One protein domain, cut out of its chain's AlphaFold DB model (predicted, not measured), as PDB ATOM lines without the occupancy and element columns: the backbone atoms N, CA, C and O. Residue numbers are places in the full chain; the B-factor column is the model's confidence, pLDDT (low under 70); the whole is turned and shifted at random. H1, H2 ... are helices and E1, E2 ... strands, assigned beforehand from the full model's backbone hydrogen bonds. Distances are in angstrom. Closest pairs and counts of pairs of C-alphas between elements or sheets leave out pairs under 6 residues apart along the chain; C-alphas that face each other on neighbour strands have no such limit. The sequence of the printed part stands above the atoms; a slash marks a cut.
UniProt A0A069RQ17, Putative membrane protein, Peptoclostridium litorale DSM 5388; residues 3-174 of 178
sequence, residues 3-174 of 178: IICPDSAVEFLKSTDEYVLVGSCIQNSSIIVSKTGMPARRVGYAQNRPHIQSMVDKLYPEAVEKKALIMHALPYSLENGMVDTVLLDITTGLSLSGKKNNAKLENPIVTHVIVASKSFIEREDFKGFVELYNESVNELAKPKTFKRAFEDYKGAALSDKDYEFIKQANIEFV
ATOM      1  N   ILE A   3     148.597 101.110 142.561       95.69
ATOM      2  CA  ILE A   3     148.421 101.446 141.142       95.69
ATOM      3  C   ILE A   3     147.240 102.411 141.044       95.69
ATOM      4  O   ILE A   3     146.133 102.070 141.458       95.69
ATOM      5  N   ILE A   4     147.469 103.616 140.528       94.50
ATOM      6  CA  ILE A   4     146.468 104.693 140.482       94.50
ATOM      7  C   ILE A   4     146.589 105.507 139.191       94.50
ATOM      8  O   ILE A   4     147.601 105.446 138.499       94.50
ATOM      9  N   CYS A   5     145.559 106.287 138.848       92.50
ATOM     10  CA  CYS A   5     145.637 107.190 137.697       92.50
ATOM     11  C   CYS A   5     146.628 108.351 137.952       92.50
ATOM     12  O   CYS A   5     146.800 108.743 139.113       92.50
ATOM     13  N   PRO A   6     147.223 108.945 136.899       94.06
ATOM     14  CA  PRO A   6     148.213 110.016 137.028       94.06
ATOM     15  C   PRO A   6     147.760 111.194 137.893       94.06
ATOM     16  O   PRO A   6     148.498 111.618 138.776       94.06
ATOM     17  N   ASP A   7     146.531 111.689 137.710       92.75
ATOM     18  CA  ASP A   7     146.050 112.828 138.507       92.75
ATOM     19  C   ASP A   7     145.912 112.480 139.991       92.75
ATOM     20  O   ASP A   7     146.250 113.291 140.847       92.75
ATOM     21  N   SER A   8     145.440 111.267 140.309       93.25
ATOM     22  CA  SER A   8     145.376 110.810 141.702       93.25
ATOM     23  C   SER A   8     146.767 110.719 142.317       93.25
ATOM     24  O   SER A   8     146.921 111.051 143.487       93.25
ATOM     25  N   ALA A   9     147.773 110.281 141.552       95.88
ATOM     26  CA  ALA A   9     149.150 110.230 142.032       95.88
ATOM     27  C   ALA A   9     149.697 111.628 142.313       95.88
ATOM     28  O   ALA A   9     150.290 111.839 143.365       95.88
ATOM     29  N   VAL A  10     149.447 112.590 141.420       94.88
ATOM     30  CA  VAL A  10     149.855 113.986 141.620       94.88
ATOM     31  C   VAL A  10     149.246 114.558 142.900       94.88
ATOM     32  O   VAL A  10     149.972 115.126 143.710       94.88
ATOM     33  N   GLU A  11     147.940 114.396 143.118       94.62
ATOM     34  CA  GLU A  11     147.290 114.907 144.332       94.62
ATOM     35  C   GLU A  11     147.759 114.175 145.597       94.62
ATOM     36  O   GLU A  11     148.025 114.810 146.617       94.62
ATOM     37  N   PHE A  12     147.941 112.854 145.529       95.88
ATOM     38  CA  PHE A  12     148.446 112.060 146.648       95.88
ATOM     39  C   PHE A  12     149.865 112.478 147.056       95.88
ATOM     40  O   PHE A  12     150.104 112.762 148.228       95.88
ATOM     41  N   LEU A  13     150.787 112.598 146.099       96.69
ATOM     42  CA  LEU A  13     152.188 112.949 146.353       96.69
ATOM     43  C   LEU A  13     152.377 114.411 146.792       96.69
ATOM     44  O   LEU A  13     153.407 114.750 147.361       96.69
ATOM     45  N   LYS A  14     151.391 115.290 146.571       96.44
ATOM     46  CA  LYS A  14     151.388 116.633 147.182       96.44
ATOM     47  C   LYS A  14     151.071 116.606 148.677       96.44
ATOM     48  O   LYS A  14     151.420 117.546 149.383       96.44
ATOM     49  N   SER A  15     150.365 115.576 149.143       95.44
ATOM     50  CA  SER A  15     149.881 115.478 150.525       95.44
ATOM     51  C   SER A  15     150.865 114.796 151.482       95.44
ATOM     52  O   SER A  15     150.672 114.846 152.693       95.44
ATOM     53  N   THR A  16     151.910 114.159 150.951       95.81
ATOM     54  CA  THR A  16     152.906 113.418 151.727       95.81
ATOM     55  C   THR A  16     154.233 113.352 150.978       95.81
ATOM     56  O   THR A  16     154.258 113.205 149.759       95.81
ATOM     57  N   ASP A  17     155.338 113.416 151.713       95.94
ATOM     58  CA  ASP A  17     156.686 113.185 151.203       95.94
ATOM     59  C   ASP A  17     157.180 111.749 151.448       95.94
ATOM     60  O   ASP A  17     158.287 111.411 151.033       95.94
ATOM     61  N   GLU A  18     156.386 110.877 152.073       97.50
ATOM     62  CA  GLU A  18     156.775 109.493 152.384       97.50
ATOM     63  C   GLU A  18     156.677 108.553 151.177       97.50
ATOM     64  O   GLU A  18     157.131 107.409 151.238       97.50
ATOM     65  N   TYR A  19     156.094 109.019 150.073       97.81
ATOM     66  CA  TYR A  19     155.852 108.240 148.865       97.81
ATOM     67  C   TYR A  19     156.541 108.854 147.651       97.81
ATOM     68  O   TYR A  19     156.817 110.050 147.595       97.81
ATOM     69  N   VAL A  20     156.810 108.009 146.660       96.62
ATOM     70  CA  VAL A  20     157.380 108.398 145.372       96.62
ATOM     71  C   VAL A  20     156.607 107.758 144.227       96.62
ATOM     72  O   VAL A  20     155.994 106.696 144.373       96.62
ATOM     73  N   LEU A  21     156.649 108.423 143.075       97.00
ATOM     74  CA  LEU A  21     156.260 107.838 141.802       97.00
ATOM     75  C   LEU A  21     157.352 106.852 141.375       97.00
ATOM     76  O   LEU A  21     158.492 107.262 141.189       97.00
ATOM     77  N   VAL A  22     156.988 105.584 141.206       96.31
ATOM     78  CA  VAL A  22     157.892 104.551 140.677       96.31
ATOM     79  C   VAL A  22     157.958 104.644 139.152       96.31
ATOM     80  O   VAL A  22     159.031 104.607 138.570       96.31
ATOM     81  N   GLY A  23     156.810 104.810 138.491       94.62
ATOM     82  CA  GLY A  23     156.750 104.921 137.034       94.62
ATOM     83  C   GLY A  23     155.355 104.676 136.468       94.62
ATOM     84  O   GLY A  23     154.401 104.415 137.209       94.62
ATOM     85  N   SER A  24     155.223 104.771 135.144       94.81
ATOM     86  CA  SER A  24     154.017 104.337 134.430       94.81
ATOM     87  C   SER A  24     153.944 102.818 134.362       94.81
ATOM     88  O   SER A  24     154.961 102.183 134.118       94.81
ATOM     89  N   CYS A  25     152.745 102.255 134.490       95.44
ATOM     90  CA  CYS A  25     152.538 100.806 134.415       95.44
ATOM     91  C   CYS A  25     151.504 100.380 133.372       95.44
ATOM     92  O   CYS A  25     151.520  99.233 132.937       95.44
ATOM     93  N   ILE A  26     150.589 101.275 132.980       94.62
ATOM     94  CA  ILE A  26     149.593 100.992 131.938       94.62
ATOM     95  C   ILE A  26     149.423 102.213 131.042       94.62
ATOM     96  O   ILE A  26     149.203 103.336 131.521       94.62
ATOM     97  N   GLN A  27     149.450 101.984 129.734       94.19
ATOM     98  CA  GLN A  27     149.185 102.988 128.712       94.19
ATOM     99  C   GLN A  27     147.998 102.590 127.827       94.19
ATOM    100  O   GLN A  27     147.681 101.412 127.668       94.19
ATOM    101  N   ASN A  28     147.338 103.595 127.247       92.69
ATOM    102  CA  ASN A  28     146.282 103.462 126.234       92.69
ATOM    103  C   ASN A  28     145.034 102.662 126.662       92.69
ATOM    104  O   ASN A  28     144.252 102.239 125.813       92.69
ATOM    105  N   SER A  29     144.782 102.491 127.964       93.44
ATOM    106  CA  SER A  29     143.563 101.819 128.446       93.44
ATOM    107  C   SER A  29     142.294 102.676 128.331       93.44
ATOM    108  O   SER A  29     141.198 102.184 128.581       93.44
ATOM    109  N   SER A  30     142.404 103.953 127.951       92.94
ATOM    110  CA  SER A  30     141.252 104.847 127.796       92.94
ATOM    111  C   SER A  30     140.548 104.644 126.454       92.94
ATOM    112  O   SER A  30     141.166 104.641 125.389       92.94
ATOM    113  N   ILE A  31     139.223 104.535 126.498       94.94
ATOM    114  CA  ILE A  31     138.361 104.393 125.330       94.94
ATOM    115  C   ILE A  31     137.215 105.397 125.357       94.94
ATOM    116  O   ILE A  31     136.781 105.895 126.395       94.94
ATOM    117  N   ILE A  32     136.684 105.640 124.173       95.56
ATOM    118  CA  ILE A  32     135.536 106.486 123.908       95.56
ATOM    119  C   ILE A  32     134.337 105.581 123.649       95.56
ATOM    120  O   ILE A  32     134.406 104.681 122.807       95.56
ATOM    121  N   VAL A  33     133.212 105.864 124.300       96.62
ATOM    122  CA  VAL A  33     131.924 105.235 123.995       96.62
ATOM    123  C   VAL A  33     130.922 106.307 123.586       96.62
ATOM    124  O   VAL A  33     130.627 107.212 124.362       96.62
ATOM    125  N   SER A  34     130.386 106.195 122.373       96.19
ATOM    126  CA  SER A  34     129.398 107.124 121.812       96.19
ATOM    127  C   SER A  34     128.066 106.435 121.542       96.19
ATOM    128  O   SER A  34     128.023 105.260 121.158       96.19
ATOM    129  N   LYS A  35     126.963 107.179 121.648       94.56
ATOM    130  CA  LYS A  35     125.667 106.720 121.136       94.56
ATOM    131  C   LYS A  35     125.753 106.482 119.627       94.56
ATOM    132  O   LYS A  35     126.257 107.312 118.872       94.56
ATOM    133  N   THR A  36     125.263 105.330 119.176       88.38
ATOM    134  CA  THR A  36     125.299 104.947 117.759       88.38
ATOM    135  C   THR A  36     124.483 105.924 116.912       88.38
ATOM    136  O   THR A  36     123.346 106.237 117.251       88.38
ATOM    137  N   GLY A  37     125.058 106.392 115.800       84.81
ATOM    138  CA  GLY A  37     124.375 107.283 114.854       84.81
ATOM    139  C   GLY A  37     124.271 108.747 115.295       84.81
ATOM    140  O   GLY A  37     123.661 109.537 114.582       84.81
ATOM    141  N   MET A  38     124.868 109.128 116.429       81.62
ATOM    142  CA  MET A  38     124.883 110.512 116.904       81.62
ATOM    143  C   MET A  38     126.292 111.114 116.802       81.62
ATOM    144  O   MET A  38     127.265 110.441 117.152       81.62
ATOM    145  N   PRO A  39     126.435 112.374 116.350       86.38
ATOM    146  CA  PRO A  39     127.697 113.091 116.474       86.38
ATOM    147  C   PRO A  39     128.015 113.354 117.952       86.38
ATOM    148  O   PRO A  39     127.108 113.580 118.753       86.38
ATOM    149  N   ALA A  40     129.304 113.361 118.296       90.81
ATOM    150  CA  ALA A  40     129.786 113.665 119.641       90.81
ATOM    151  C   ALA A  40     129.653 115.170 119.934       90.81
ATOM    152  O   ALA A  40     130.579 115.945 119.704       90.81
ATOM    153  N   ARG A  41     128.473 115.602 120.388       95.06
ATOM    154  CA  ARG A  41     128.181 117.012 120.700       95.06
ATOM    155  C   ARG A  41     128.316 117.305 122.184       95.06
ATOM    156  O   ARG A  41     128.683 118.421 122.533       95.06
ATOM    157  N   ARG A  42     128.002 116.335 123.043       97.25
ATOM    158  CA  ARG A  42     128.041 116.456 124.502       97.25
ATOM    159  C   ARG A  42     128.922 115.346 125.044       97.25
ATOM    160  O   ARG A  42     128.496 114.193 125.110       97.25
ATOM    161  N   VAL A  43     130.145 115.700 125.416       97.94
ATOM    162  CA  VAL A  43     131.177 114.747 125.828       97.94
ATOM    163  C   VAL A  43     131.312 114.756 127.347       97.94
ATOM    164  O   VAL A  43     131.652 115.775 127.940       97.94
ATOM    165  N   GLY A  44     131.028 113.624 127.983       97.69
ATOM    166  CA  GLY A  44     131.234 113.408 129.410       97.69
ATOM    167  C   GLY A  44     132.626 112.859 129.706       97.69
ATOM    168  O   GLY A  44     133.121 111.980 129.000       97.69
ATOM    169  N   TYR A  45     133.247 113.337 130.775       96.38
ATOM    170  CA  TYR A  45     134.528 112.824 131.249       96.38
ATOM    171  C   TYR A  45     134.643 112.895 132.767       96.38
ATOM    172  O   TYR A  45     133.869 113.589 133.426       96.38
ATOM    173  N   ALA A  46     135.595 112.153 133.332       94.44
ATOM    174  CA  ALA A  46     135.791 112.119 134.774       94.44
ATOM    175  C   ALA A  46     136.221 113.501 135.300       94.44
ATOM    176  O   ALA A  46     137.216 114.065 134.851       94.44
ATOM    177  N   GLN A  47     135.477 114.042 136.263       93.69
ATOM    178  CA  GLN A  47     135.809 115.299 136.930       93.69
ATOM    179  C   GLN A  47     137.079 115.172 137.778       93.69
ATOM    180  O   GLN A  47     137.438 114.077 138.213       93.69
ATOM    181  N   ASN A  48     137.717 116.309 138.076       90.00
ATOM    182  CA  ASN A  48     138.973 116.378 138.836       90.00
ATOM    183  C   ASN A  48     140.086 115.537 138.196       90.00
ATOM    184  O   ASN A  48     140.867 114.877 138.890       90.00
ATOM    185  N   ARG A  49     140.111 115.531 136.856       89.62
ATOM    186  CA  ARG A  49     141.114 114.834 136.058       89.62
ATOM    187  C   ARG A  49     141.679 115.707 134.926       89.62
ATOM    188  O   ARG A  49     141.212 115.597 133.789       89.62
ATOM    189  N   PRO A  50     142.640 116.611 135.203       90.81
ATOM    190  CA  PRO A  50     143.155 117.543 134.198       90.81
ATOM    191  C   PRO A  50     143.709 116.879 132.928       90.81
ATOM    192  O   PRO A  50     143.456 117.384 131.833       90.81
ATOM    193  N   HIS A  51     144.404 115.734 133.021       88.88
ATOM    194  CA  HIS A  51     144.890 115.053 131.807       88.88
ATOM    195  C   HIS A  51     143.740 114.497 130.952       88.88
ATOM    196  O   HIS A  51     143.797 114.568 129.724       88.88
ATOM    197  N   ILE A  52     142.670 114.004 131.584       90.88
ATOM    198  CA  ILE A  52     141.467 113.537 130.883       90.88
ATOM    199  C   ILE A  52     140.755 114.710 130.210       90.88
ATOM    200  O   ILE A  52     140.358 114.594 129.052       90.88
ATOM    201  N   GLN A  53     140.628 115.850 130.894       93.12
ATOM    202  CA  GLN A  53     140.054 117.058 130.303       93.12
ATOM    203  C   GLN A  53     140.847 117.494 129.064       93.12
ATOM    204  O   GLN A  53     140.266 117.666 127.996       93.12
ATOM    205  N   SER A  54     142.178 117.575 129.176       92.06
ATOM    206  CA  SER A  54     143.042 117.927 128.042       92.06
ATOM    207  C   SER A  54     142.883 116.957 126.867       92.06
ATOM    208  O   SER A  54     142.872 117.368 125.707       92.06
ATOM    209  N   MET A  55     142.725 115.665 127.154       91.94
ATOM    210  CA  MET A  55     142.470 114.653 126.137       91.94
ATOM    211  C   MET A  55     141.114 114.866 125.448       91.94
ATOM    212  O   MET A  55     141.053 114.820 124.222       91.94
ATOM    213  N   VAL A  56     140.043 115.157 126.195       94.44
ATOM    214  CA  VAL A  56     138.733 115.496 125.608       94.44
ATOM    215  C   VAL A  56     138.824 116.738 124.734       94.44
ATOM    216  O   VAL A  56     138.253 116.752 123.646       94.44
ATOM    217  N   ASP A  57     139.559 117.759 125.170       94.25
ATOM    218  CA  ASP A  57     139.727 118.993 124.406       94.25
ATOM    219  C   ASP A  57     140.413 118.760 123.058       94.25
ATOM    220  O   ASP A  57     140.005 119.354 122.062       94.25
ATOM    221  N   LYS A  58     141.396 117.855 123.012       93.31
ATOM    222  CA  LYS A  58     142.096 117.466 121.778       93.31
ATOM    223  C   LYS A  58     141.261 116.559 120.875       93.31
ATOM    224  O   LYS A  58     141.291 116.721 119.661       93.31
ATOM    225  N   LEU A  59     140.540 115.597 121.453       92.31
ATOM    226  CA  LEU A  59     139.739 114.626 120.696       92.31
ATOM    227  C   LEU A  59     138.443 115.233 120.150       92.31
ATOM    228  O   LEU A  59     137.963 114.825 119.095       92.31
ATOM    229  N   TYR A  60     137.876 116.194 120.877       94.69
ATOM    230  CA  TYR A  60     136.587 116.807 120.580       94.69
ATOM    231  C   TYR A  60     136.649 118.337 120.708       94.69
ATOM    232  O   TYR A  60     135.940 118.912 121.542       94.69
ATOM    233  N   PRO A  61     137.472 119.022 119.892       93.69
ATOM    234  CA  PRO A  61     137.589 120.481 119.941       93.69
ATOM    235  C   PRO A  61     136.246 121.171 119.662       93.69
ATOM    236  O   PRO A  61     135.898 122.123 120.351       93.69
ATOM    237  N   GLU A  62     135.454 120.605 118.747       93.94
ATOM    238  CA  GLU A  62     134.162 121.132 118.283       93.94
ATOM    239  C   GLU A  62     132.946 120.620 119.080       93.94
ATOM    240  O   GLU A  62     131.798 120.798 118.664       93.94
ATOM    241  N   ALA A  63     133.155 119.925 120.206       95.50
ATOM    242  CA  ALA A  63     132.031 119.522 121.046       95.50
ATOM    243  C   ALA A  63     131.303 120.761 121.581       95.50
ATOM    244  O   ALA A  63     131.910 121.653 122.168       95.50
ATOM    245  N   VAL A  64     129.978 120.771 121.425       95.62
ATOM    246  CA  VAL A  64     129.098 121.840 121.922       95.62
ATOM    247  C   VAL A  64     129.180 121.952 123.441       95.62
ATOM    248  O   VAL A  64     129.088 123.044 123.991       95.62
ATOM    249  N   GLU A  65     129.335 120.819 124.123       96.62
ATOM    250  CA  GLU A  65     129.407 120.767 125.574       96.62
ATOM    251  C   GLU A  65     130.387 119.686 126.036       96.62
ATOM    252  O   GLU A  65     130.389 118.562 125.528       96.62
ATOM    253  N   LYS A  66     131.192 120.010 127.049       97.00
ATOM    254  CA  LYS A  66     132.125 119.085 127.700       97.00
ATOM    255  C   LYS A  66     131.797 119.054 129.191       97.00
ATOM    256  O   LYS A  66     132.016 120.038 129.891       97.00
ATOM    257  N   LYS A  67     131.242 117.942 129.676       97.06
ATOM    258  CA  LYS A  67     130.770 117.788 131.060       97.06
ATOM    259  C   LYS A  67     131.767 117.004 131.900       97.06
ATOM    260  O   LYS A  67     131.942 115.804 131.692       97.06
ATOM    261  N   ALA A  68     132.341 117.668 132.896       96.88
ATOM    262  CA  ALA A  68     133.012 116.996 133.999       96.88
ATOM    263  C   ALA A  68     131.955 116.319 134.888       96.88
ATOM    264  O   ALA A  68     131.030 116.973 135.365       96.88
ATOM    265  N   LEU A  69     132.071 115.007 135.082       96.56
ATOM    266  CA  LEU A  69     131.122 114.184 135.832       96.56
ATOM    267  C   LEU A  69     131.871 113.260 136.796       96.56
ATOM    268  O   LEU A  69     132.985 112.815 136.518       96.56
ATOM    269  N   ILE A  70     131.251 112.903 137.918       94.19
ATOM    270  CA  ILE A  70     131.761 111.821 138.772       94.19
ATOM    271  C   ILE A  70     131.858 110.519 137.961       94.19
ATOM    272  O   ILE A  70     130.956 110.189 137.191       94.19
ATOM    273  N   MET A  71     132.956 109.774 138.125       90.44
ATOM    274  CA  MET A  71     133.314 108.643 137.251       90.44
ATOM    275  C   MET A  71     132.192 107.601 137.117       90.44
ATOM    276  O   MET A  71     131.888 107.154 136.015       90.44
ATOM    277  N   HIS A  72     131.524 107.266 138.222       91.69
ATOM    278  CA  HIS A  72     130.431 106.290 138.237       91.69
ATOM    279  C   HIS A  72     129.134 106.805 137.586       91.69
ATOM    280  O   HIS A  72     128.283 106.003 137.216       91.69
ATOM    281  N   ALA A  73     128.976 108.120 137.403       95.44
ATOM    282  CA  ALA A  73     127.826 108.696 136.710       95.44
ATOM    283  C   ALA A  73     127.998 108.723 135.186       95.44
ATOM    284  O   ALA A  73     127.026 108.990 134.482       95.44
ATOM    285  N   LEU A  74     129.198 108.459 134.652       96.69
ATOM    286  CA  LEU A  74     129.454 108.487 133.209       96.69
ATOM    287  C   LEU A  74     128.612 107.451 132.437       96.69
ATOM    288  O   LEU A  74     127.927 107.874 131.502       96.69
ATOM    289  N   PRO A  75     128.565 106.154 132.824       96.56
ATOM    290  CA  PRO A  75     127.662 105.178 132.203       96.56
ATOM    291  C   PRO A  75     126.202 105.637 132.190       96.56
ATOM    292  O   PRO A  75     125.579 105.714 131.133       96.56
ATOM    293  N   TYR A  76     125.691 106.041 133.356       96.00
ATOM    294  CA  TYR A  76     124.313 106.497 133.516       96.00
ATOM    295  C   TYR A  76     124.007 107.725 132.647       96.00
ATOM    296  O   TYR A  76     122.961 107.798 131.999       96.00
ATOM    297  N   SER A  77     124.932 108.685 132.599       96.56
ATOM    298  CA  SER A  77     124.792 109.913 131.812       96.56
ATOM    299  C   SER A  77     124.767 109.626 130.312       96.56
ATOM    300  O   SER A  77     124.015 110.279 129.581       96.56
ATOM    301  N   LEU A  78     125.563 108.652 129.855       97.19
ATOM    302  CA  LEU A  78     125.525 108.175 128.477       97.19
ATOM    303  C   LEU A  78     124.174 107.520 128.190       97.19
ATOM    304  O   LEU A  78     123.489 107.944 127.268       97.19
ATOM    305  N   GLU A  79     123.749 106.537 128.979       94.94
ATOM    306  CA  GLU A  79     122.500 105.799 128.746       94.94
ATOM    307  C   GLU A  79     121.288 106.740 128.670       94.94
ATOM    308  O   GLU A  79     120.577 106.767 127.658       94.94
ATOM    309  N   ASN A  80     121.147 107.637 129.648       94.69
ATOM    310  CA  ASN A  80     120.034 108.588 129.739       94.69
ATOM    311  C   ASN A  80     120.150 109.786 128.780       94.69
ATOM    312  O   ASN A  80     119.258 110.628 128.720       94.69
ATOM    313  N   GLY A  81     121.226 109.886 127.992       93.69
ATOM    314  CA  GLY A  81     121.376 110.937 126.980       93.69
ATOM    315  C   GLY A  81     121.671 112.329 127.540       93.69
ATOM    316  O   GLY A  81     121.485 113.322 126.827       93.69
ATOM    317  N   MET A  82     122.158 112.410 128.782       95.44
ATOM    318  CA  MET A  82     122.715 113.639 129.361       95.44
ATOM    319  C   MET A  82     123.992 114.069 128.628       95.44
ATOM    320  O   MET A  82     124.272 115.267 128.509       95.44
ATOM    321  N   VAL A  83     124.727 113.074 128.126       97.12
ATOM    322  CA  VAL A  83     125.848 113.167 127.186       97.12
ATOM    323  C   VAL A  83     125.625 112.152 126.061       97.12
ATOM    324  O   VAL A  83     124.857 111.200 126.212       97.12
ATOM    325  N   ASP A  84     126.253 112.364 124.910       97.06
ATOM    326  CA  ASP A  84     126.191 111.444 123.764       97.06
ATOM    327  C   ASP A  84     127.512 110.707 123.520       97.06
ATOM    328  O   ASP A  84     127.544 109.748 122.750       97.06
ATOM    329  N   THR A  85     128.578 111.107 124.212       97.56
ATOM    330  CA  THR A  85     129.882 110.444 124.209       97.56
ATOM    331  C   THR A  85     130.505 110.508 125.598       97.56
ATOM    332  O   THR A  85     130.359 111.514 126.287       97.56
ATOM    333  N   VAL A  86     131.204 109.455 126.016       97.62
ATOM    334  CA  VAL A  86     131.981 109.421 127.262       97.62
ATOM    335  C   VAL A  86     133.384 108.880 127.032       97.62
ATOM    336  O   VAL A  86     133.585 108.013 126.183       97.62
ATOM    337  N   LEU A  87     134.333 109.374 127.822       95.94
ATOM    338  CA  LEU A  87     135.705 108.880 127.894       95.94
ATOM    339  C   LEU A  87     135.910 108.121 129.211       95.94
ATOM    340  O   LEU A  87     135.671 108.674 130.287       95.94
ATOM    341  N   LEU A  88     136.303 106.850 129.123       94.31
ATOM    342  CA  LEU A  88     136.358 105.898 130.237       94.31
ATOM    343  C   LEU A  88     137.534 104.930 130.086       94.31
ATOM    344  O   LEU A  88     138.029 104.725 128.984       94.31
ATOM    345  N   ASP A  89     137.923 104.264 131.172       92.50
ATOM    346  CA  ASP A  89     138.800 103.095 131.079       92.50
ATOM    347  C   ASP A  89     138.087 101.934 130.361       92.50
ATOM    348  O   ASP A  89     136.875 101.733 130.522       92.50
ATOM    349  N   ILE A  90     138.834 101.151 129.583       93.19
ATOM    350  CA  ILE A  90     138.333 100.017 128.803       93.19
ATOM    351  C   ILE A  90     137.598  98.995 129.667       93.19
ATOM    352  O   ILE A  90     136.588  98.432 129.238       93.19
ATOM    353  N   THR A  91     138.044  98.799 130.909       90.81
ATOM    354  CA  THR A  91     137.397  97.887 131.847       90.81
ATOM    355  C   THR A  91     135.981  98.334 132.169       90.81
ATOM    356  O   THR A  91     135.131  97.489 132.399       90.81
ATOM    357  N   THR A  92     135.658  99.624 132.129       91.19
ATOM    358  CA  THR A  92     134.275 100.090 132.306       91.19
ATOM    359  C   THR A  92     133.563 100.206 130.963       91.19
ATOM    360  O   THR A  92     132.455  99.700 130.790       91.19
ATOM    361  N   GLY A  93     134.214 100.828 129.980       93.25
ATOM    362  CA  GLY A  93     133.598 101.166 128.702       93.25
ATOM    363  C   GLY A  93     133.221  99.957 127.842       93.25
ATOM    364  O   GLY A  93     132.264 100.045 127.071       93.25
ATOM    365  N   LEU A  94     133.900  98.809 127.985       92.38
ATOM    366  CA  LEU A  94     133.541  97.591 127.245       92.38
ATOM    367  C   LEU A  94     132.117  97.108 127.536       92.38
ATOM    368  O   LEU A  94     131.427  96.651 126.628       92.38
ATOM    369  N   SER A  95     131.665  97.256 128.779       90.31
ATOM    370  CA  SER A  95     130.337  96.817 129.210       90.31
ATOM    371  C   SER A  95     129.214  97.756 128.751       90.31
ATOM    372  O   SER A  95     128.045  97.418 128.898       90.31
ATOM    373  N   LEU A  96     129.544  98.920 128.181       93.06
ATOM    374  CA  LEU A  96     128.552  99.894 127.732       93.06
ATOM    375  C   LEU A  96     128.048  99.598 126.321       93.06
ATOM    376  O   LEU A  96     128.791  99.174 125.427       93.06
ATOM    377  N   SER A  97     126.772  99.902 126.098       91.19
ATOM    378  CA  SER A  97     126.183  99.918 124.761       91.19
ATOM    379  C   SER A  97     126.651 101.141 123.970       91.19
ATOM    380  O   SER A  97     126.834 102.224 124.522       91.19
ATOM    381  N   GLY A  98     126.811 100.980 122.657       92.56
ATOM    382  CA  GLY A  98     127.194 102.067 121.752       92.56
ATOM    383  C   GLY A  98     128.420 101.764 120.897       92.56
ATOM    384  O   GLY A  98     128.970 100.655 120.906       92.56
ATOM    385  N   LYS A  99     128.840 102.772 120.130       93.75
ATOM    386  CA  LYS A  99     130.040 102.728 119.296       93.75
ATOM    387  C   LYS A  99     131.266 102.984 120.168       93.75
ATOM    388  O   LYS A  99     131.394 104.059 120.748       93.75
ATOM    389  N   LYS A 100     132.172 102.012 120.218       93.88
ATOM    390  CA  LYS A 100     133.438 102.093 120.952       93.88
ATOM    391  C   LYS A 100     134.558 102.507 120.003       93.88
ATOM    392  O   LYS A 100     134.632 101.991 118.890       93.88
ATOM    393  N   ASN A 101     135.407 103.432 120.430       92.25
ATOM    394  CA  ASN A 101     136.616 103.832 119.715       92.25
ATOM    395  C   ASN A 101     137.751 103.984 120.726       92.25
ATOM    396  O   ASN A 101     137.513 104.312 121.884       92.25
ATOM    397  N   ASN A 102     138.986 103.788 120.290       89.88
ATOM    398  CA  ASN A 102     140.141 104.030 121.150       89.88
ATOM    399  C   ASN A 102     140.355 105.533 121.305       89.88
ATOM    400  O   ASN A 102     140.210 106.276 120.331       89.88
ATOM    401  N   ALA A 103     140.714 105.977 122.509       88.12
ATOM    402  CA  ALA A 103     141.125 107.355 122.725       88.12
ATOM    403  C   ALA A 103     142.555 107.524 122.194       88.12
ATOM    404  O   ALA A 103     143.518 107.431 122.942       88.12
ATOM    405  N   LYS A 104     142.708 107.669 120.873       80.38
ATOM    406  CA  LYS A 104     144.025 107.780 120.231       80.38
ATOM    407  C   LYS A 104     144.476 109.235 120.175       80.38
ATOM    408  O   LYS A 104     143.780 110.076 119.614       80.38
ATOM    409  N   LEU A 105     145.666 109.495 120.703       79.94
ATOM    410  CA  LEU A 105     146.440 110.714 120.483       79.94
ATOM    411  C   LEU A 105     147.769 110.343 119.803       79.94
ATOM    412  O   LEU A 105     148.077 109.162 119.660       79.94
ATOM    413  N   GLU A 106     148.546 111.340 119.371       78.62
ATOM    414  CA  GLU A 106     149.842 111.120 118.701       78.62
ATOM    415  C   GLU A 106     150.862 110.388 119.585       78.62
ATOM    416  O   GLU A 106     151.663 109.606 119.080       78.62
ATOM    417  N   ASN A 107     150.802 110.607 120.902       81.31
ATOM    418  CA  ASN A 107     151.668 109.963 121.887       81.31
ATOM    419  C   ASN A 107     150.875 108.964 122.741       81.31
ATOM    420  O   ASN A 107     149.691 109.218 123.007       81.31
ATOM    421  N   PRO A 108     151.518 107.885 123.228       84.81
ATOM    422  CA  PRO A 108     150.904 106.988 124.197       84.81
ATOM    423  C   PRO A 108     150.382 107.747 125.416       84.81
ATOM    424  O   PRO A 108     151.026 108.662 125.938       84.81
ATOM    425  N   ILE A 109     149.199 107.360 125.879       88.94
ATOM    426  CA  ILE A 109     148.545 107.998 127.018       88.94
ATOM    427  C   ILE A 109     148.838 107.160 128.251       88.94
ATOM    428  O   ILE A 109     148.348 106.037 128.362       88.94
ATOM    429  N   VAL A 110     149.596 107.709 129.198       92.44
ATOM    430  CA  VAL A 110     149.757 107.091 130.518       92.44
ATOM    431  C   VAL A 110     148.407 107.107 131.224       92.44
ATOM    432  O   VAL A 110     147.847 108.166 131.495       92.44
ATOM    433  N   THR A 111     147.881 105.922 131.514       93.19
ATOM    434  CA  THR A 111     146.568 105.754 132.158       93.19
ATOM    435  C   THR A 111     146.692 105.370 133.621       93.19
ATOM    436  O   THR A 111     145.849 105.760 134.428       93.19
ATOM    437  N   HIS A 112     147.766 104.659 133.975       95.12
ATOM    438  CA  HIS A 112     148.056 104.254 135.342       95.12
ATOM    439  C   HIS A 112     149.549 104.346 135.645       95.12
ATOM    440  O   HIS A 112     150.404 104.108 134.786       95.12
ATOM    441  N   VAL A 113     149.831 104.672 136.900       96.75
ATOM    442  CA  VAL A 113     151.165 104.768 137.483       96.75
ATOM    443  C   VAL A 113     151.232 103.995 138.795       96.75
ATOM    444  O   VAL A 113     150.207 103.769 139.445       96.75
ATOM    445  N   ILE A 114     152.445 103.631 139.202       97.69
ATOM    446  CA  ILE A 114     152.721 102.993 140.491       97.69
ATOM    447  C   ILE A 114     153.307 104.022 141.452       97.69
ATOM    448  O   ILE A 114     154.254 104.732 141.116       97.69
ATOM    449  N   VAL A 115     152.765 104.071 142.668       97.50
ATOM    450  CA  VAL A 115     153.337 104.820 143.793       97.50
ATOM    451  C   VAL A 115     153.735 103.871 144.918       97.50
ATOM    452  O   VAL A 115     152.989 102.951 145.267       97.50
ATOM    453  N   ALA A 116     154.894 104.094 145.525       97.06
ATOM    454  CA  ALA A 116     155.426 103.277 146.616       97.06
ATOM    455  C   ALA A 116     155.977 104.163 147.737       97.06
ATOM    456  O   ALA A 116     156.317 105.318 147.496       97.06
ATOM    457  N   SER A 117     156.018 103.647 148.970       97.38
ATOM    458  CA  SER A 117     156.648 104.386 150.067       97.38
ATOM    459  C   SER A 117     158.165 104.350 149.905       97.38
ATOM    460  O   SER A 117     158.719 103.330 149.493       97.38
ATOM    461  N   LYS A 118     158.845 105.434 150.282       97.06
ATOM    462  CA  LYS A 118     160.311 105.540 150.263       97.06
ATOM    463  C   LYS A 118     160.973 104.423 151.075       97.06
ATOM    464  O   LYS A 118     161.892 103.769 150.615       97.06
ATOM    465  N   SER A 119     160.411 104.115 152.242       96.50
ATOM    466  CA  SER A 119     160.878 103.007 153.083       96.50
ATOM    467  C   SER A 119     160.701 101.623 152.452       96.50
ATOM    468  O   SER A 119     161.361 100.674 152.866       96.50
ATOM    469  N   PHE A 120     159.783 101.470 151.490       95.81
ATOM    470  CA  PHE A 120     159.583 100.199 150.802       95.81
ATOM    471  C   PHE A 120     160.564 100.028 149.648       95.81
ATOM    472  O   PHE A 120     161.122  98.945 149.525       95.81
ATOM    473  N   ILE A 121     160.821 101.080 148.860       95.56
ATOM    474  CA  ILE A 121     161.717 100.995 147.693       95.56
ATOM    475  C   ILE A 121     163.165 100.638 148.061       95.56
ATOM    476  O   ILE A 121     163.876 100.045 147.264       95.56
ATOM    477  N   GLU A 122     163.594 100.936 149.289       94.44
ATOM    478  CA  GLU A 122     164.935 100.604 149.785       94.44
ATOM    479  C   GLU A 122     165.081  99.132 150.219       94.44
ATOM    480  O   GLU A 122     166.182  98.679 150.533       94.44
ATOM    481  N   ARG A 123     163.981  98.368 150.271       95.69
ATOM    482  CA  ARG A 123     163.983  96.971 150.730       95.69
ATOM    483  C   ARG A 123     164.256  96.010 149.577       95.69
ATOM    484  O   ARG A 123     163.780  96.205 148.465       95.69
ATOM    485  N   GLU A 124     164.901  94.886 149.885       95.00
ATOM    486  CA  GLU A 124     165.059  93.761 148.944       95.00
ATOM    487  C   GLU A 124     163.710  93.243 148.416       95.00
ATOM    488  O   GLU A 124     163.598  92.873 147.250       95.00
ATOM    489  N   ASP A 125     162.649  93.313 149.228       94.94
ATOM    490  CA  ASP A 125     161.292  92.944 148.804       94.94
ATOM    491  C   ASP A 125     160.784  93.789 147.624       94.94
ATOM    492  O   ASP A 125     159.968  93.313 146.835       94.94
ATOM    493  N   PHE A 126     161.243  95.040 147.488       95.81
ATOM    494  CA  PHE A 126     160.877  95.879 146.351       95.81
ATOM    495  C   PHE A 126     161.564  95.414 145.070       95.81
ATOM    496  O   PHE A 126     160.899  95.316 144.043       95.81
ATOM    497  N   LYS A 127     162.844  95.031 145.135       94.56
ATOM    498  CA  LYS A 127     163.549  94.441 143.986       94.56
ATOM    499  C   LYS A 127     162.854  93.167 143.514       94.56
ATOM    500  O   LYS A 127     162.537  93.047 142.335       94.56
ATOM    501  N   GLY A 128     162.514  92.275 144.449       96.19
ATOM    502  CA  GLY A 128     161.752  91.063 144.136       96.19
ATOM    503  C   GLY A 128     160.368  91.364 143.548       96.19
ATOM    504  O   GLY A 128     159.921  90.686 142.625       96.19
ATOM    505  N   PHE A 129     159.691  92.416 144.026       96.06
ATOM    506  CA  PHE A 129     158.449  92.881 143.410       96.06
ATOM    507  C   PHE A 129     158.661  93.362 141.968       96.06
ATOM    508  O   PHE A 129     157.878  92.978 141.102       96.06
ATOM    509  N   VAL A 130     159.687  94.176 141.701       96.56
ATOM    510  CA  VAL A 130     159.990  94.701 140.358       96.56
ATOM    511  C   VAL A 130     160.273  93.565 139.376       96.56
ATOM    512  O   VAL A 130     159.723  93.564 138.275       96.56
ATOM    513  N   GLU A 131     161.059  92.565 139.782       96.81
ATOM    514  CA  GLU A 131     161.340  91.373 138.973       96.81
ATOM    515  C   GLU A 131     160.050  90.618 138.616       96.81
ATOM    516  O   GLU A 131     159.725  90.471 137.436       96.81
ATOM    517  N   LEU A 132     159.254  90.233 139.621       97.31
ATOM    518  CA  LEU A 132     157.995  89.504 139.418       97.31
ATOM    519  C   LEU A 132     156.959  90.315 138.627       97.31
ATOM    520  O   LEU A 132     156.188  89.767 137.830       97.31
ATOM    521  N   TYR A 133     156.922  91.629 138.840       96.81
ATOM    522  CA  TYR A 133     156.065  92.532 138.089       96.81
ATOM    523  C   TYR A 133     156.472  92.556 136.611       96.81
ATOM    524  O   TYR A 133     155.624  92.356 135.742       96.81
ATOM    525  N   ASN A 134     157.761  92.725 136.312       97.31
ATOM    526  CA  ASN A 134     158.266  92.775 134.940       97.31
ATOM    527  C   ASN A 134     158.120  91.430 134.210       97.31
ATOM    528  O   ASN A 134     157.814  91.411 133.014       97.31
ATOM    529  N   GLU A 135     158.256  90.306 134.917       97.44
ATOM    530  CA  GLU A 135     157.890  88.981 134.402       97.44
ATOM    531  C   GLU A 135     156.395  88.903 134.060       97.44
ATOM    532  O   GLU A 135     156.026  88.454 132.972       97.44
ATOM    533  N   SER A 136     155.529  89.413 134.939       96.62
ATOM    534  CA  SER A 136     154.081  89.458 134.704       96.62
ATOM    535  C   SER A 136     153.719  90.326 133.497       96.62
ATOM    536  O   SER A 136     152.835  89.959 132.723       96.62
ATOM    537  N   VAL A 137     154.421  91.446 133.286       96.75
ATOM    538  CA  VAL A 137     154.279  92.290 132.088       96.75
ATOM    539  C   VAL A 137     154.610  91.493 130.819       96.75
ATOM    540  O   VAL A 137     153.828  91.507 129.868       96.75
ATOM    541  N   ASN A 138     155.710  90.734 130.821       96.50
ATOM    542  CA  ASN A 138     156.096  89.889 129.685       96.50
ATOM    543  C   ASN A 138     155.074  88.774 129.411       96.50
ATOM    544  O   ASN A 138     154.776  88.464 128.255       96.50
ATOM    545  N   GLU A 139     154.510  88.173 130.458       96.69
ATOM    546  CA  GLU A 139     153.452  87.175 130.308       96.69
ATOM    547  C   GLU A 139     152.155  87.790 129.771       96.69
ATOM    548  O   GLU A 139     151.538  87.215 128.872       96.69
ATOM    549  N   LEU A 140     151.761  88.973 130.254       94.50
ATOM    550  CA  LEU A 140     150.588  89.706 129.768       94.50
ATOM    551  C   LEU A 140     150.760  90.241 128.341       94.50
ATOM    552  O   LEU A 140     149.762  90.467 127.667       94.50
ATOM    553  N   ALA A 141     151.981  90.369 127.822       92.06
ATOM    554  CA  ALA A 141     152.193  90.665 126.405       92.06
ATOM    555  C   ALA A 141     151.728  89.515 125.485       92.06
ATOM    556  O   ALA A 141     151.480  89.718 124.292       92.06
ATOM    557  N   LYS A 142     151.575  88.289 126.012       93.56
ATOM    558  CA  LYS A 142     151.100  87.135 125.239       93.56
ATOM    559  C   LYS A 142     149.573  87.204 125.078       93.56
ATOM    560  O   LYS A 142     148.855  87.134 126.079       93.56
ATOM    561  N   PRO A 143     149.030  87.201 123.840       90.81
ATOM    562  CA  PRO A 143     147.596  87.406 123.604       90.81
ATOM    563  C   PRO A 143     146.671  86.446 124.372       90.81
ATOM    564  O   PRO A 143     145.646  86.857 124.908       90.81
ATOM    565  N   LYS A 144     147.038  85.160 124.471       92.00
ATOM    566  CA  LYS A 144     146.239  84.159 125.205       92.00
ATOM    567  C   LYS A 144     146.204  84.432 126.710       92.00
ATOM    568  O   LYS A 144     145.143  84.307 127.316       92.00
ATOM    569  N   THR A 145     147.345  84.795 127.294       94.44
ATOM    570  CA  THR A 145     147.459  85.120 128.720       94.44
ATOM    571  C   THR A 145     146.658  86.375 129.033       94.44
ATOM    572  O   THR A 145     145.842  86.356 129.948       94.44
ATOM    573  N   PHE A 146     146.820  87.427 128.225       92.44
ATOM    574  CA  PHE A 146     146.058  88.662 128.377       92.44
ATOM    575  C   PHE A 146     144.549  88.429 128.288       92.44
ATOM    576  O   PHE A 146     143.817  88.867 129.172       92.44
ATOM    577  N   LYS A 147     144.084  87.704 127.257       92.56
ATOM    578  CA  LYS A 147     142.659  87.380 127.094       92.56
ATOM    579  C   LYS A 147     142.110  86.718 128.355       92.56
ATOM    580  O   LYS A 147     141.119  87.191 128.898       92.56
ATOM    581  N   ARG A 148     142.791  85.675 128.837       94.38
ATOM    582  CA  ARG A 148     142.390  84.942 130.038       94.38
ATOM    583  C   ARG A 148     142.361  85.844 131.272       94.38
ATOM    584  O   ARG A 148     141.362  85.859 131.973       94.38
ATOM    585  N   ALA A 149     143.413  86.626 131.510       93.12
ATOM    586  CA  ALA A 149     143.472  87.540 132.651       93.12
ATOM    587  C   ALA A 149     142.341  88.582 132.616       93.12
ATOM    588  O   ALA A 149     141.754  88.907 133.649       93.12
ATOM    589  N   PHE A 150     142.002  89.084 131.427       91.69
ATOM    590  CA  PHE A 150     140.902  90.026 131.249       91.69
ATOM    591  C   PHE A 150     139.533  89.374 131.500       91.69
ATOM    592  O   PHE A 150     138.678  89.978 132.145       91.69
ATOM    593  N   GLU A 151     139.322  88.149 131.012       93.50
ATOM    594  CA  GLU A 151     138.106  87.359 131.257       93.50
ATOM    595  C   GLU A 151     137.935  87.029 132.744       93.50
ATOM    596  O   GLU A 151     136.845  87.215 133.287       93.50
ATOM    597  N   ASP A 152     139.020  86.629 133.415       94.12
ATOM    598  CA  ASP A 152     139.052  86.349 134.853       94.12
ATOM    599  C   ASP A 152     138.700  87.611 135.661       94.12
ATOM    600  O   ASP A 152     137.846  87.564 136.546       94.12
ATOM    601  N   TYR A 153     139.276  88.769 135.309       90.56
ATOM    602  CA  TYR A 153     138.933  90.058 135.924       90.56
ATOM    603  C   TYR A 153     137.462  90.438 135.707       90.56
ATOM    604  O   TYR A 153     136.805  90.972 136.603       90.56
ATOM    605  N   LYS A 154     136.927  90.175 134.512       87.75
ATOM    606  CA  LYS A 154     135.529  90.460 134.174       87.75
ATOM    607  C   LYS A 154     134.537  89.462 134.757       87.75
ATOM    608  O   LYS A 154     133.348  89.776 134.797       87.75
ATOM    609  N   GLY A 155     134.996  88.281 135.166       91.62
ATOM    610  CA  GLY A 155     134.133  87.162 135.530       91.62
ATOM    611  C   GLY A 155     133.269  86.665 134.363       91.62
ATOM    612  O   GLY A 155     132.210  86.086 134.594       91.62
ATOM    613  N   ALA A 156     133.673  86.935 133.117       89.19
ATOM    614  CA  ALA A 156     132.910  86.600 131.918       89.19
ATOM    615  C   ALA A 156     133.822  86.450 130.695       89.19
ATOM    616  O   ALA A 156     134.813  87.165 130.554       89.19
ATOM    617  N   ALA A 157     133.442  85.552 129.783       90.56
ATOM    618  CA  ALA A 157     134.138  85.370 128.515       90.56
ATOM    619  C   ALA A 157     134.010  86.615 127.622       90.56
ATOM    620  O   ALA A 157     132.942  87.229 127.537       90.56
ATOM    621  N   LEU A 158     135.088  86.961 126.919       90.25
ATOM    622  CA  LEU A 158     135.090  88.054 125.955       90.25
ATOM    623  C   LEU A 158     134.493  87.580 124.633       90.25
ATOM    624  O   LEU A 158     134.890  86.546 124.090       90.25
ATOM    625  N   SER A 159     133.589  88.383 124.072       90.38
ATOM    626  CA  SER A 159     133.161  88.188 122.690       90.38
ATOM    627  C   SER A 159     134.341  88.412 121.736       90.38
ATOM    628  O   SER A 159     135.232  89.217 122.021       90.38
ATOM    629  N   ASP A 160     134.334  87.756 120.573       89.88
ATOM    630  CA  ASP A 160     135.384  87.961 119.565       89.88
ATOM    631  C   ASP A 160     135.484  89.435 119.156       89.88
ATOM    632  O   ASP A 160     136.576  89.977 119.021       89.88
ATOM    633  N   LYS A 161     134.341  90.124 119.052       90.50
ATOM    634  CA  LYS A 161     134.282  91.554 118.740       90.50
ATOM    635  C   LYS A 161     134.975  92.413 119.799       90.50
ATOM    636  O   LYS A 161     135.716  93.327 119.441       90.50
ATOM    637  N   ASP A 162     134.723  92.150 121.081       90.75
ATOM    638  CA  ASP A 162     135.351  92.909 122.164       90.75
ATOM    639  C   ASP A 162     136.846  92.609 122.234       90.75
ATOM    640  O   ASP A 162     137.647  93.525 122.403       90.75
ATOM    641  N   TYR A 163     137.244  91.355 122.020       90.88
ATOM    642  CA  TYR A 163     138.653  90.983 121.992       90.88
ATOM    643  C   TYR A 163     139.411  91.627 120.819       90.88
ATOM    644  O   TYR A 163     140.507  92.155 121.012       90.88
ATOM    645  N   GLU A 164     138.820  91.668 119.621       91.88
ATOM    646  CA  GLU A 164     139.385  92.410 118.488       91.88
ATOM    647  C   GLU A 164     139.519  93.906 118.794       91.88
ATOM    648  O   GLU A 164     140.551  94.508 118.495       91.88
ATOM    649  N   PHE A 165     138.515  94.506 119.438       92.38
ATOM    650  CA  PHE A 165     138.581  95.904 119.852       92.38
ATOM    651  C   PHE A 165     139.712  96.154 120.861       92.38
ATOM    652  O   PHE A 165     140.478  97.103 120.687       92.38
ATOM    653  N   ILE A 166     139.872  95.289 121.869       90.94
ATOM    654  CA  ILE A 166     140.948  95.420 122.860       90.94
ATOM    655  C   ILE A 166     142.325  95.332 122.189       90.94
ATOM    656  O   ILE A 166     143.196  96.152 122.474       90.94
ATOM    657  N   LYS A 167     142.525  94.407 121.241       89.81
ATOM    658  CA  LYS A 167     143.781  94.343 120.473       89.81
ATOM    659  C   LYS A 167     144.058  95.644 119.716       89.81
ATOM    660  O   LYS A 167     145.190  96.113 119.685       89.81
ATOM    661  N   GLN A 168     143.030  96.258 119.132       89.31
ATOM    662  CA  GLN A 168     143.161  97.537 118.423       89.31
ATOM    663  C   GLN A 168     143.415  98.730 119.355       89.31
ATOM    664  O   GLN A 168     143.884  99.776 118.882       89.31
ATOM    665  N   ALA A 169     143.068  98.607 120.641       86.50
ATOM    666  CA  ALA A 169     143.305  99.624 121.664       86.50
ATOM    667  C   ALA A 169     144.786  99.817 121.980       86.50
ATOM    668  O   ALA A 169     145.151 100.896 122.437       86.50
ATOM    669  N   ASN A 170     145.634  98.839 121.639       86.69
ATOM    670  CA  ASN A 170     147.075  98.894 121.876       86.69
ATOM    671  C   ASN A 170     147.395  99.232 123.341       86.69
ATOM    672  O   ASN A 170     148.207 100.114 123.632       86.69
ATOM    673  N   ILE A 171     146.677  98.566 124.253       90.94
ATOM    674  CA  ILE A 171     146.936  98.656 125.689       90.94
ATOM    675  C   ILE A 171     148.304  98.060 125.940       90.94
ATOM    676  O   ILE A 171     148.577  96.933 125.528       90.94
ATOM    677  N   GLU A 172     149.129  98.814 126.643       92.25
ATOM    678  CA  GLU A 172     150.498  98.424 126.920       92.25
ATOM    679  C   GLU A 172     150.718  98.391 128.425       92.25
ATOM    680  O   GLU A 172     150.434  99.363 129.131       92.25
ATOM    681  N   PHE A 173     151.204  97.249 128.906       94.88
ATOM    682  CA  PHE A 173     151.746  97.123 130.249       94.88
ATOM    683  C   PHE A 173     153.229  97.455 130.176       94.88
ATOM    684  O   PHE A 173     153.943  96.912 129.336       94.88
ATOM    685  N   VAL A 174     153.673  98.364 131.035       95.88
ATOM    686  CA  VAL A 174     155.019  98.934 130.971       95.88
ATOM    687  C   VAL A 174     155.825  98.402 132.141       95.88
ATOM    688  O   VAL A 174     155.356  98.436 133.277       95.88
TER     689      VAL A 174
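What this domain is: This is residues 3 to 174 of the 178 residues of the protein "Putative membrane protein" of Peptoclostridium litorale DSM 5388 (UniProt A0A069RQ17). A twisted sheet of five strands with helices over both faces makes one end, and from it a long two-stranded ribbon, E1 and E7, runs away with H1 packed on it. At the ribbon's far end H5 makes the turn, and H6, H7 and H8 fold back in a loose arc to the sheet's edge at E6, with an open gap between H6 and the ribbon. The 172 printed residues hold eight named helices and seven named strands, in the order H1 E1 E2 E3 H2 E4 H3 E5 H4 E6 E7 H5 H6 H7 H8, class mixed. The larger sheet runs E4 E3 E5 E2 E6, mixed; the ribbon is antiparallel. The whole is compact, radius of gyration of the C-alphas 17.5 A, spanning 54 by 39 by 29 A.

Where its parts are: H1, residues 6 to 15, begins at C-alpha 6 (148.213, 110.016, 137.028). E1, 19 to 27, is 21.9 A long and runs on into E2, 30 to 34, at 51 degrees. E3 is 42 to 46, H2 50 to 59, E4 65 to 69, H3 73 to 79, E5 85 to 89, H4 90 to 93 and E6 99 to 102. E7, 110 to 117, is 20.9 A long. H5 is 118 to 121, H6 124 to 140, 24.4 A long, H7 143 to 154, 16.3 A, and H8 160 to 169, ending at C-alpha 169 (143.305, 99.624, 121.664).

How they stand to each other: In the larger sheet E3 is parallel to E4, N 67 to O 43 2.8 A, and to E5, N 44 to O 85 2.8 A. E2 is antiparallel to E5, N 31 to O 88 2.8 A, and to E6, N 32 to O 101 2.8 A. E3, H2, E4 form a strand-helix-strand unit, parallel neighbours joined through a helix; E4, H3, E5 and E5, H4, E6 are split units, with a strand between; the three crossovers are right-handed. There are three layers, with helices on both faces of the larger sheet, H3 and H8 on one face and H2 on the other; the height over the sheet is 8.7 A for H2 and 8.2 A for H3, and H4, at a height of 8.0 A, is on the same face as H3. H8 is on the sheet, Ala 169 nearest Asn 102 of E6, C-alphas 5.4 A apart. E1 and E7 are antiparallel, N 22 to O 114 2.9 A. H1 and H2 only just touch, only at their ends, with 3 pairs of C-alphas within 8 A, the closest Asp 7 and Pro 50, 7.0 A. H5 and H6 are close but not clearly touching, Phe 120 and Phe 126 being closest, C-alphas 6.3 A apart. H6 and H7 touch only at the corner, closest C-alphas Leu 140 and Phe 146, 4.9 A. H7 and H8 are close but not clearly touching, Lys 147 and Tyr 163 being closest, C-alphas 7.4 A apart. Every O i to N i+4 pair is within hydrogen-bond range in H2, H3, H6, H7 and H8, and 5 of 6 in H1; H4 and H5 are too short for such a pair.

The domain as a whole: The C-alphas farthest apart, Gly 37 and Glu 124, are 54.8 A apart. Residues 172 to 173 pair antiparallel with 26 to 27 of E1. The printed part has no cut and no long link. Its mean pLDDT is 93.5, and no printed residue is under 70.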